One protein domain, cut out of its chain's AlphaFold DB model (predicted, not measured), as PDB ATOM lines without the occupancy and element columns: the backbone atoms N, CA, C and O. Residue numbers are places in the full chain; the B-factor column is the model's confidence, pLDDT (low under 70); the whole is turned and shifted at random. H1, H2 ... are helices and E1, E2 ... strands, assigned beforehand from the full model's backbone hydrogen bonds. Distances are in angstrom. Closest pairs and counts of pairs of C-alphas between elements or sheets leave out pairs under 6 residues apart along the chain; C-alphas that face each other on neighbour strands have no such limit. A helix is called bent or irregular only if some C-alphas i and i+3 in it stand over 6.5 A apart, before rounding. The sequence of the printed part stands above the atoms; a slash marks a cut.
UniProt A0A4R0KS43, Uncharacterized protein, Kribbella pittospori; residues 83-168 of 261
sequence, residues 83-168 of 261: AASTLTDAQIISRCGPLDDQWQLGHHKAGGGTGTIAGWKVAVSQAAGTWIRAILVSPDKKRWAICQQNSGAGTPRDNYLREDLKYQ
ATOM      1  N   ALA A  83     208.826 180.223 162.949       89.75
ATOM      2  CA  ALA A  83     207.587 180.943 162.704       89.75
ATOM      3  C   ALA A  83     206.704 180.959 163.958       89.75
ATOM      4  O   ALA A  83     206.773 180.065 164.806       89.75
ATOM      5  N   ALA A  84     205.821 181.953 164.039       91.88
ATOM      6  CA  ALA A  84     204.810 181.985 165.082       91.88
ATOM      7  C   ALA A  84     203.953 180.710 165.063       91.88
ATOM      8  O   ALA A  84     203.618 180.183 163.999       91.88
ATOM      9  N   SER A  85     203.576 180.230 166.249       92.19
ATOM     10  CA  SER A  85     202.712 179.057 166.362       92.19
ATOM     11  C   SER A  85     201.345 179.324 165.732       92.19
ATOM     12  O   SER A  85     200.755 180.390 165.909       92.19
ATOM     13  N   THR A  86     200.818 178.327 165.021       93.88
ATOM     14  CA  THR A  86     199.441 178.326 164.503       93.88
ATOM     15  C   THR A  86     198.432 177.812 165.530       93.88
ATOM     16  O   THR A  86     197.226 177.841 165.280       93.88
ATOM     17  N   LEU A  87     198.907 177.336 166.685       93.88
ATOM     18  CA  LEU A  87     198.058 176.899 167.785       93.88
ATOM     19  C   LEU A  87     197.373 178.094 168.448       93.88
ATOM     20  O   LEU A  87     197.941 179.176 168.588       93.88
ATOM     21  N   THR A  88     196.156 177.863 168.920       95.62
ATOM     22  CA  THR A  88     195.436 178.834 169.748       95.62
ATOM     23  C   THR A  88     196.060 178.947 171.139       95.62
ATOM     24  O   THR A  88     196.666 177.992 171.634       95.62
ATOM     25  N   ASP A  89     195.823 180.070 171.825       96.00
ATOM     26  CA  ASP A  89     196.230 180.257 173.223       96.00
ATOM     27  C   ASP A  89     195.820 179.077 174.108       96.00
ATOM     28  O   ASP A  89     196.633 178.561 174.866       96.00
ATOM     29  N   ALA A  90     194.574 178.607 173.981       96.06
ATOM     30  CA  ALA A  90     194.061 177.501 174.785       96.06
ATOM     31  C   ALA A  90     194.836 176.194 174.545       96.06
ATOM     32  O   ALA A  90     195.110 175.460 175.492       96.06
ATOM     33  N   GLN A  91     195.229 175.916 173.298       96.06
ATOM     34  CA  GLN A  91     196.031 174.738 172.961       96.06
ATOM     35  C   GLN A  91     197.462 174.850 173.495       96.06
ATOM     36  O   GLN A  91     197.987 173.872 174.020       96.06
ATOM     37  N   ILE A  92     198.081 176.030 173.393       96.69
ATOM     38  CA  ILE A  92     199.419 176.282 173.945       96.69
ATOM     39  C   ILE A  92     199.388 176.135 175.469       96.69
ATOM     40  O   ILE A  92     200.168 175.371 176.024       96.69
ATOM     41  N   ILE A  93     198.433 176.778 176.143       96.88
ATOM     42  CA  ILE A  93     198.259 176.690 177.599       96.88
ATOM     43  C   ILE A  93     198.033 175.239 178.032       96.88
ATOM     44  O   ILE A  93     198.647 174.787 178.994       96.88
ATOM     45  N   SER A  94     197.215 174.479 177.297       95.69
ATOM     46  CA  SER A  94     197.004 173.057 177.579       95.69
ATOM     47  C   SER A  94     198.286 172.232 177.456       95.69
ATOM     48  O   SER A  94     198.460 171.296 178.230       95.69
ATOM     49  N   ARG A  95     199.176 172.549 176.505       95.00
ATOM     50  CA  ARG A  95     200.479 171.877 176.366       95.00
ATOM     51  C   ARG A  95     201.463 172.269 177.465       95.00
ATOM     52  O   ARG A  95     202.267 171.442 177.871       95.00
ATOM     53  N   CYS A  96     201.379 173.501 177.957       95.50
ATOM     54  CA  CYS A  96     202.236 174.011 179.023       95.50
ATOM     55  C   CYS A  96     201.805 173.567 180.427       95.50
ATOM     56  O   CYS A  96     202.622 173.604 181.340       95.50
ATOM     57  N   GLY A  97     200.550 173.141 180.610       94.62
ATOM     58  CA  GLY A  97     199.991 172.742 181.908       94.62
ATOM     59  C   GLY A  97     200.839 171.718 182.671       94.62
ATOM     60  O   GLY A  97     201.220 172.003 183.801       94.62
ATOM     61  N   PRO A  98     201.220 170.579 182.063       92.44
ATOM     62  CA  PRO A  98     202.050 169.585 182.742       92.44
ATOM     63  C   PRO A  98     203.422 170.115 183.192       92.44
ATOM     64  O   PRO A  98     203.885 169.763 184.274       92.44
ATOM     65  N   LEU A  99     204.056 170.979 182.387       92.12
ATOM     66  CA  LEU A  99     205.334 171.607 182.743       92.12
ATOM     67  C   LEU A  99     205.163 172.602 183.897       92.12
ATOM     68  O   LEU A  99     205.990 172.633 184.805       92.12
ATOM     69  N   ASP A 100     204.070 173.371 183.892       92.19
ATOM     70  CA  ASP A 100     203.718 174.277 184.984       92.19
ATOM     71  C   ASP A 100     203.481 173.524 186.296       92.19
ATOM     72  O   ASP A 100     204.034 173.897 187.331       92.19
ATOM     73  N   ASP A 101     202.710 172.437 186.252       90.19
ATOM     74  CA  ASP A 101     202.428 171.599 187.418       90.19
ATOM     75  C   ASP A 101     203.725 170.995 187.974       90.19
ATOM     76  O   ASP A 101     203.985 171.066 189.177       90.19
ATOM     77  N   GLN A 102     204.591 170.461 187.105       88.38
ATOM     78  CA  GLN A 102     205.890 169.925 187.511       88.38
ATOM     79  C   GLN A 102     206.791 171.007 188.123       88.38
ATOM     80  O   GLN A 102     207.421 170.771 189.158       88.38
ATOM     81  N   TRP A 103     206.841 172.198 187.522       86.25
ATOM     82  CA  TRP A 103     207.622 173.319 188.040       86.25
ATOM     83  C   TRP A 103     207.137 173.742 189.432       86.25
ATOM     84  O   TRP A 103     207.952 173.936 190.337       86.25
ATOM     85  N   GLN A 104     205.818 173.806 189.640       83.88
ATOM     86  CA  GLN A 104     205.216 174.138 190.934       83.88
ATOM     87  C   GLN A 104     205.507 173.094 192.024       83.88
ATOM     88  O   GLN A 104     205.579 173.453 193.202       83.88
ATOM     89  N   LEU A 105     205.686 171.822 191.653       81.00
ATOM     90  CA  LEU A 105     206.064 170.752 192.582       81.00
ATOM     91  C   LEU A 105     207.557 170.787 192.946       81.00
ATOM     92  O   LEU A 105     207.912 170.482 194.085       81.00
ATOM     93  N   GLY A 106     208.423 171.127 191.986       72.12
ATOM     94  CA  GLY A 106     209.881 171.043 192.129       72.12
ATOM     95  C   GLY A 106     210.566 172.307 192.658       72.12
ATOM     96  O   GLY A 106     211.590 172.206 193.332       72.12
ATOM     97  N   HIS A 107     210.020 173.496 192.387       58.12
ATOM     98  CA  HIS A 107     210.649 174.765 192.751       58.12
ATOM     99  C   HIS A 107     209.934 175.446 193.921       58.12
ATOM    100  O   HIS A 107     208.747 175.771 193.875       58.12
ATOM    101  N   HIS A 108     210.685 175.728 194.990       50.97
ATOM    102  CA  HIS A 108     210.237 176.552 196.110       50.97
ATOM    103  C   HIS A 108     209.849 177.966 195.644       50.97
ATOM    104  O   HIS A 108     210.691 178.854 195.639       50.97
ATOM    105  N   LYS A 109     208.573 178.184 195.293       52.09
ATOM    106  CA  LYS A 109     207.840 179.472 195.306       52.09
ATOM    107  C   LYS A 109     208.623 180.714 194.827       52.09
ATOM    108  O   LYS A 109     208.420 181.807 195.360       52.09
ATOM    109  N   ALA A 110     209.511 180.576 193.845       50.09
ATOM    110  CA  ALA A 110     210.339 181.677 193.374       50.09
ATOM    111  C   ALA A 110     209.502 182.570 192.451       50.09
ATOM    112  O   ALA A 110     209.313 182.272 191.280       50.09
ATOM    113  N   GLY A 111     208.931 183.637 193.016       61.78
ATOM    114  CA  GLY A 111     208.357 184.781 192.301       61.78
ATOM    115  C   GLY A 111     207.024 184.546 191.582       61.78
ATOM    116  O   GLY A 111     206.084 185.290 191.811       61.78
ATOM    117  N   GLY A 112     206.894 183.513 190.752       69.69
ATOM    118  CA  GLY A 112     205.780 183.351 189.813       69.69
ATOM    119  C   GLY A 112     204.405 183.017 190.411       69.69
ATOM    120  O   GLY A 112     203.393 183.121 189.724       69.69
ATOM    121  N   GLY A 113     204.334 182.628 191.686       77.50
ATOM    122  CA  GLY A 113     203.094 182.200 192.347       77.50
ATOM    123  C   GLY A 113     202.640 180.770 192.001       77.50
ATOM    124  O   GLY A 113     203.179 180.117 191.114       77.50
ATOM    125  N   THR A 114     201.635 180.284 192.737       79.19
ATOM    126  CA  THR A 114     201.146 178.884 192.706       79.19
ATOM    127  C   THR A 114     199.759 178.737 192.073       79.19
ATOM    128  O   THR A 114     199.071 177.744 192.280       79.19
ATOM    129  N   GLY A 115     199.272 179.784 191.404       83.94
ATOM    130  CA  GLY A 115     197.992 179.727 190.700       83.94
ATOM    131  C   GLY A 115     198.117 178.923 189.409       83.94
ATOM    132  O   GLY A 115     199.204 178.809 188.849       83.94
ATOM    133  N   THR A 116     197.000 178.404 188.911       89.25
ATOM    134  CA  THR A 116     196.959 177.764 187.590       89.25
ATOM    135  C   THR A 116     197.251 178.769 186.463       89.25
ATOM    136  O   THR A 116     196.864 179.941 186.556       89.25
ATOM    137  N   ILE A 117     197.888 178.309 185.374       94.31
ATOM    138  CA  ILE A 117     197.943 179.058 184.103       94.31
ATOM    139  C   ILE A 117     196.596 179.094 183.362       94.31
ATOM    140  O   ILE A 117     196.478 179.768 182.337       94.31
ATOM    141  N   ALA A 118     195.559 178.395 183.836       93.00
ATOM    142  CA  ALA A 118     194.244 178.462 183.210       93.00
ATOM    143  C   ALA A 118     193.744 179.920 183.172       93.00
ATOM    144  O   ALA A 118     193.641 180.594 184.196       93.00
ATOM    145  N   GLY A 119     193.460 180.421 181.967       92.62
ATOM    146  CA  GLY A 119     193.038 181.807 181.735       92.62
ATOM    147  C   GLY A 119     194.166 182.800 181.436       92.62
ATOM    148  O   GLY A 119     193.871 183.955 181.131       92.62
ATOM    149  N   TRP A 120     195.434 182.377 181.464       96.81
ATOM    150  CA  TRP A 120     196.549 183.184 180.960       96.81
ATOM    151  C   TRP A 120     196.427 183.383 179.440       96.81
ATOM    152  O   TRP A 120     195.571 182.788 178.781       96.81
ATOM    153  N   LYS A 121     197.253 184.265 178.876       97.75
ATOM    154  CA  LYS A 121     197.284 184.563 177.437       97.75
ATOM    155  C   LYS A 121     198.671 184.360 176.863       97.75
ATOM    156  O   LYS A 121     199.655 184.565 177.568       97.75
ATOM    157  N   VAL A 122     198.746 183.999 175.586       98.00
ATOM    158  CA  VAL A 122     200.026 183.889 174.878       98.00
ATOM    159  C   VAL A 122     200.427 185.276 174.382       98.00
ATOM    160  O   VAL A 122     199.721 185.892 173.585       98.00
ATOM    161  N   ALA A 123     201.561 185.792 174.852       97.31
ATOM    162  CA  ALA A 123     202.095 187.073 174.395       97.31
ATOM    163  C   ALA A 123     202.827 186.929 173.059       97.31
ATOM    164  O   ALA A 123     202.539 187.655 172.104       97.31
ATOM    165  N   VAL A 124     203.731 185.957 172.987       97.38
ATOM    166  CA  VAL A 124     204.521 185.616 171.805       97.38
ATOM    167  C   VAL A 124     204.717 184.105 171.776       97.38
ATOM    168  O   VAL A 124     204.759 183.456 172.822       97.38
ATOM    169  N   SER A 125     204.782 183.531 170.581       96.94
ATOM    170  CA  SER A 125     205.080 182.116 170.411       96.94
ATOM    171  C   SER A 125     205.875 181.871 169.144       96.94
ATOM    172  O   SER A 125     205.816 182.655 168.199       96.94
ATOM    173  N   GLN A 126     206.577 180.752 169.156       95.31
ATOM    174  CA  GLN A 126     207.371 180.178 168.091       95.31
ATOM    175  C   GLN A 126     207.078 178.675 168.049       95.31
ATOM    176  O   GLN A 126     206.799 178.058 169.084       95.31
ATOM    177  N   ALA A 127     207.093 178.075 166.865       91.56
ATOM    178  CA  ALA A 127     206.907 176.638 166.712       91.56
ATOM    179  C   ALA A 127     207.673 176.097 165.505       91.56
ATOM    180  O   ALA A 127     207.732 176.734 164.450       91.56
ATOM    181  N   ALA A 128     208.196 174.880 165.641       87.00
ATOM    182  CA  ALA A 128     208.762 174.125 164.533       87.00
ATOM    183  C   ALA A 128     208.612 172.619 164.776       87.00
ATOM    184  O   ALA A 128     208.985 172.093 165.821       87.00
ATOM    185  N   GLY A 129     208.066 171.904 163.788       86.19
ATOM    186  CA  GLY A 129     207.862 170.458 163.884       86.19
ATOM    187  C   GLY A 129     207.043 170.066 165.117       86.19
ATOM    188  O   GLY A 129     205.849 170.356 165.195       86.19
ATOM    189  N   THR A 130     207.686 169.380 166.060       87.44
ATOM    190  CA  THR A 130     207.064 168.846 167.280       87.44
ATOM    191  C   THR A 130     207.147 169.769 168.489       87.44
ATOM    192  O   THR A 130     206.524 169.458 169.506       87.44
ATOM    193  N   TRP A 131     207.890 170.876 168.417       91.88
ATOM    194  CA  TRP A 131     208.092 171.751 169.566       91.88
ATOM    195  C   TRP A 131     207.432 173.115 169.416       91.88
ATOM    196  O   TRP A 131     207.225 173.635 168.316       91.88
ATOM    197  N   ILE A 132     207.090 173.675 170.570       94.94
ATOM    198  CA  ILE A 132     206.572 175.024 170.745       94.94
ATOM    199  C   ILE A 132     207.403 175.738 171.805       94.94
ATOM    200  O   ILE A 132     207.836 175.120 172.775       94.94
ATOM    201  N   ARG A 133     207.581 177.044 171.640       95.44
ATOM    202  CA  ARG A 133     208.098 177.946 172.669       95.44
ATOM    203  C   ARG A 133     207.186 179.150 172.748       95.44
ATOM    204  O   ARG A 133     206.813 179.720 171.725       95.44
ATOM    205  N   ALA A 134     206.754 179.501 173.945       97.69
ATOM    206  CA  ALA A 134     205.758 180.535 174.143       97.69
ATOM    207  C   ALA A 134     206.004 181.295 175.435       97.69
ATOM    208  O   ALA A 134     206.348 180.706 176.458       97.69
ATOM    209  N   ILE A 135     205.733 182.594 175.385       97.44
ATOM    210  CA  ILE A 135     205.580 183.408 176.580       97.44
ATOM    211  C   ILE A 135     204.105 183.508 176.928       97.44
ATOM    212  O   ILE A 135     203.290 183.969 176.122       97.44
ATOM    213  N   LEU A 136     203.770 183.099 178.146       97.50
ATOM    214  CA  LEU A 136     202.446 183.213 178.737       97.50
ATOM    215  C   LEU A 136     202.428 184.382 179.718       97.50
ATOM    216  O   LEU A 136     203.394 184.591 180.445       97.50
ATOM    217  N   VAL A 137     201.320 185.114 179.783       95.88
ATOM    218  CA  VAL A 137     201.152 186.262 180.684       95.88
ATOM    219  C   VAL A 137     199.865 186.112 181.479       95.88
ATOM    220  O   VAL A 137     198.818 185.747 180.932       95.88
ATOM    221  N   SER A 138     199.941 186.407 182.775       94.94
ATOM    222  CA  SER A 138     198.784 186.362 183.662       94.94
ATOM    223  C   SER A 138     197.739 187.430 183.300       94.94
ATOM    224  O   SER A 138     198.090 188.489 182.774       94.94
ATOM    225  N   PRO A 139     196.447 187.219 183.620       94.06
ATOM    226  CA  PRO A 139     195.391 188.195 183.327       94.06
ATOM    227  C   PRO A 139     195.634 189.592 183.915       94.06
ATOM    228  O   PRO A 139     195.284 190.598 183.301       94.06
ATOM    229  N   ASP A 140     196.257 189.659 185.094       92.94
ATOM    230  CA  ASP A 140     196.621 190.906 185.773       92.94
ATOM    231  C   ASP A 140     197.930 191.530 185.261       92.94
ATOM    232  O   ASP A 140     198.318 192.597 185.737       92.94
ATOM    233  N   LYS A 141     198.603 190.879 184.300       91.44
ATOM    234  CA  LYS A 141     199.892 191.278 183.713       91.44
ATOM    235  C   LYS A 141     200.995 191.495 184.749       91.44
ATOM    236  O   LYS A 141     201.868 192.337 184.559       91.44
ATOM    237  N   LYS A 142     200.952 190.759 185.862       91.25
ATOM    238  CA  LYS A 142     201.985 190.814 186.908       91.25
ATOM    239  C   LYS A 142     202.971 189.663 186.838       91.25
ATOM    240  O   LYS A 142     204.025 189.752 187.459       91.25
ATOM    241  N   ARG A 143     202.643 188.602 186.104       92.12
ATOM    242  CA  ARG A 143     203.459 187.396 185.979       92.12
ATOM    243  C   ARG A 143     203.577 186.983 184.532       92.12
ATOM    244  O   ARG A 143     202.688 187.250 183.718       92.12
ATOM    245  N   TRP A 144     204.657 186.281 184.260       93.62
ATOM    246  CA  TRP A 144     204.906 185.667 182.975       93.62
ATOM    247  C   TRP A 144     205.511 184.280 183.164       93.62
ATOM    248  O   TRP A 144     205.995 183.941 184.247       93.62
ATOM    249  N   ALA A 145     205.431 183.470 182.120       94.00
ATOM    250  CA  ALA A 145     206.111 182.192 182.051       94.00
ATOM    251  C   ALA A 145     206.682 181.984 180.655       94.00
ATOM    252  O   ALA A 145     206.005 182.288 179.671       94.00
ATOM    253  N   ILE A 146     207.885 181.432 180.578       94.06
ATOM    254  CA  ILE A 146     208.384 180.786 179.369       94.06
ATOM    255  C   ILE A 146     207.983 179.315 179.435       94.06
ATOM    256  O   ILE A 146     208.155 178.647 180.452       94.06
ATOM    257  N   CYS A 147     207.411 178.831 178.342       95.31
ATOM    258  CA  CYS A 147     207.061 177.439 178.147       95.31
ATOM    259  C   CYS A 147     207.652 176.974 176.826       95.31
ATOM    260  O   CYS A 147     207.216 177.411 175.762       95.31
ATOM    261  N   GLN A 148     208.619 176.075 176.905       95.00
ATOM    262  CA  GLN A 148     209.153 175.326 175.789       95.00
ATOM    263  C   GLN A 148     208.783 173.866 175.986       95.00
ATOM    264  O   GLN A 148     209.153 173.246 176.978       95.00
ATOM    265  N   GLN A 149     208.023 173.335 175.041       94.44
ATOM    266  CA  GLN A 149     207.538 171.968 175.077       94.44
ATOM    267  C   GLN A 149     207.880 171.319 173.745       94.44
ATOM    268  O   GLN A 149     207.449 171.803 172.698       94.44
ATOM    269  N   ASN A 150     208.619 170.217 173.775       92.06
ATOM    270  CA  ASN A 150     208.942 169.418 172.606       92.06
ATOM    271  C   ASN A 150     208.345 168.022 172.755       92.06
ATOM    272  O   ASN A 150     208.783 167.220 173.570       92.06
ATOM    273  N   SER A 151     207.325 167.702 171.953       85.50
ATOM    274  CA  SER A 151     206.730 166.359 172.000       85.50
ATOM    275  C   SER A 151     207.577 165.309 171.273       85.50
ATOM    276  O   SER A 151     207.191 164.143 171.221       85.50
ATOM    277  N   GLY A 152     208.679 165.719 170.642       80.00
ATOM    278  CA  GLY A 152     209.658 164.840 170.018       80.00
ATOM    279  C   GLY A 152     210.827 164.540 170.954       80.00
ATOM    280  O   GLY A 152     211.162 165.327 171.833       80.00
ATOM    281  N   ALA A 153     211.492 163.404 170.739       65.50
ATOM    282  CA  ALA A 153     212.765 163.111 171.388       65.50
ATOM    283  C   ALA A 153     213.881 163.886 170.664       65.50
ATOM    284  O   ALA A 153     214.414 163.410 169.662       65.50
ATOM    285  N   GLY A 154     214.196 165.102 171.111       76.94
ATOM    286  CA  GLY A 154     215.235 165.915 170.479       76.94
ATOM    287  C   GLY A 154     215.420 167.301 171.093       76.94
ATOM    288  O   GLY A 154     214.874 167.605 172.148       76.94
ATOM    289  N   THR A 155     216.215 168.124 170.411       78.31
ATOM    290  CA  THR A 155     216.417 169.548 170.712       78.31
ATOM    291  C   THR A 155     215.310 170.379 170.040       78.31
ATOM    292  O   THR A 155     214.914 170.045 168.917       78.31
ATOM    293  N   PRO A 156     214.798 171.439 170.686       85.62
ATOM    294  CA  PRO A 156     215.129 171.881 172.041       85.62
ATOM    295  C   PRO A 156     214.462 171.014 173.117       85.62
ATOM    296  O   PRO A 156     213.475 170.326 172.847       85.62
ATOM    297  N   ARG A 157     215.036 171.000 174.326       87.62
ATOM    298  CA  ARG A 157     214.491 170.241 175.467       87.62
ATOM    299  C   ARG A 157     213.281 170.959 176.055       87.62
ATOM    300  O   ARG A 157     213.087 172.145 175.819       87.62
ATOM    301  N   ASP A 158     212.488 170.261 176.859       91.38
ATOM    302  CA  ASP A 158     211.460 170.943 177.644       91.38
ATOM    303  C   ASP A 158     212.122 171.947 178.601       91.38
ATOM    304  O   ASP A 158     213.065 171.607 179.319       91.38
ATOM    305  N   ASN A 159     211.631 173.184 178.594       90.00
ATOM    306  CA  ASN A 159     212.078 174.255 179.478       90.00
ATOM    307  C   ASN A 159     210.851 175.010 179.990       90.00
ATOM    308  O   ASN A 159     209.916 175.300 179.239       90.00
ATOM    309  N   TYR A 160     210.837 175.306 181.283       91.88
ATOM    310  CA  TYR A 160     209.755 176.053 181.892       91.88
ATOM    311  C   TYR A 160     210.267 176.898 183.048       91.88
ATOM    312  O   TYR A 160     210.951 176.412 183.948       91.88
ATOM    313  N   LEU A 161     209.863 178.162 183.047       89.56
ATOM    314  CA  LEU A 161     210.123 179.107 184.120       89.56
ATOM    315  C   LEU A 161     208.908 180.016 184.264       89.56
ATOM    316  O   LEU A 161     208.283 180.397 183.276       89.56
ATOM    317  N   ARG A 162     208.594 180.392 185.504       89.50
ATOM    318  CA  ARG A 162     207.536 181.346 185.825       89.50
ATOM    319  C   ARG A 162     208.022 182.360 186.848       89.50
ATOM    320  O   ARG A 162     208.497 181.983 187.915       89.50
ATOM    321  N   GLU A 163     207.795 183.642 186.577       87.88
ATOM    322  CA  GLU A 163     208.281 184.736 187.421       87.88
ATOM    323  C   GLU A 163     207.292 185.905 187.540       87.88
ATOM    324  O   GLU A 163     206.383 186.084 186.722       87.88
ATOM    325  N   ASP A 164     207.483 186.732 188.573       89.38
ATOM    326  CA  ASP A 164     206.830 188.040 188.662       89.38
ATOM    327  C   ASP A 164     207.548 189.033 187.730       89.38
ATOM    328  O   ASP A 164     208.765 189.212 187.803       89.38
ATOM    329  N   LEU A 165     206.781 189.787 186.943       88.19
ATOM    330  CA  LEU A 165     207.302 190.846 186.070       88.19
ATOM    331  C   LEU A 165     207.969 191.991 186.843       88.19
ATOM    332  O   LEU A 165     208.797 192.700 186.290       88.19
ATOM    333  N   LYS A 166     207.656 192.170 188.133       82.94
ATOM    334  CA  LYS A 166     208.256 193.228 188.968       82.94
ATOM    335  C   LYS A 166     209.762 193.045 189.210       82.94
ATOM    336  O   LYS A 166     210.412 193.992 189.634       82.94
ATOM    337  N   TYR A 167     210.282 191.827 189.031       78.62
ATOM    338  CA  TYR A 167     211.710 191.531 189.177       78.62
ATOM    339  C   TYR A 167     212.484 191.725 187.874       78.62
ATOM    340  O   TYR A 167     213.706 191.618 187.877       78.62
ATOM    341  N   GLN A 168     211.782 192.016 186.780       80.62
ATOM    342  CA  GLN A 168     212.390 192.217 185.479       80.62
ATOM    343  C   GLN A 168     212.891 193.651 185.365       80.62
ATOM    344  O   GLN A 168     212.141 194.612 185.563       80.62
TER     345      GLN A 168
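AT A GLANCE: This is residues 83 to 168 of the 261 residues of an uncharacterized protein of Kribbella pittospori (UniProt A0A4R0KS43). One twisted sheet of four strands forms a wall, and a single helix, H1, runs across one face of it from the E1 side to the E4 side, with no named helix on the other face. A long stretch with no named element, residues 107 to 120, follows H1 and leads back to E1. The printed part has 86 residues, with one named helix and four named strands in the chain order H1, E1, E2, E3, E4; the sheet order is E1 - E2 - E3 - E4, antiparallel throughout, and the class is mixed, helices and strands. The whole is compact, with a radius of gyration of the C-alphas of 12.3 A and spans of 33 by 24 by 22 A.

HOW THE PARTS SIT: The sheet is a meander, each strand the antiparallel neighbour of the one before: E1, residues 121 to 128, E2, residues 131 to 137, E3, residues 143 to 150, and E4, residues 159 to 164. It is twisted, and E1 bends by 68 degrees at residue 124. E1 and E2 form a hairpin, with N 123 and O 135 within hydrogen-bond range at 2.8 A. E2 and E3 form a hairpin, with N 134 and O 147 at 2.8 A. E3 and E4 form a hairpin, with N 148 and O 159 at 2.8 A. The edge strands E1 and E4 are apart. H1, residues 89 to 106, is on the sheet, and its height over the sheet is 8.1 A; H1 and the sheet make two layers, a helix on one face of a sheet. On the local plane it stands at 83 degrees to E2, across the strands. It lies over E2 and E4, and only just over E1, where 3 of its C-alphas fall. The closest C-alphas of H1 and E3 are those of Cys 96 and Cys 147, 6.0 A apart; those of H1 and E1 are Asp 89 and Val 122, 5.5 A apart. In H1, 12 of 14 O i to N i+4 pairs are within hydrogen-bond range.

IN THESE COORDINATES: E1 measures 20.2 A from first to last C-alpha, E2 19.6 A, E3 23.1 A and E4 17.4 A. H1 measures 25.1 A, starting with C-alpha 89 at (196.230, 180.257, 173.223). It has a kink of 43 degrees near residue 96 and is only just irregular: C-alphas 95 and 98 are 7.0 A apart. E4 ends with C-alpha 164 at (206.830, 188.040, 188.662).

THE WHOLE: The two C-alphas farthest apart, those of Asp 140 and Ala 153, are 35.2 A apart. The printed part has no cut. The link from H1 to E1 is long, with 14 residues. The mean pLDDT of the printed part is 88.2; residues 107 to 112 and residue 153 are under 70.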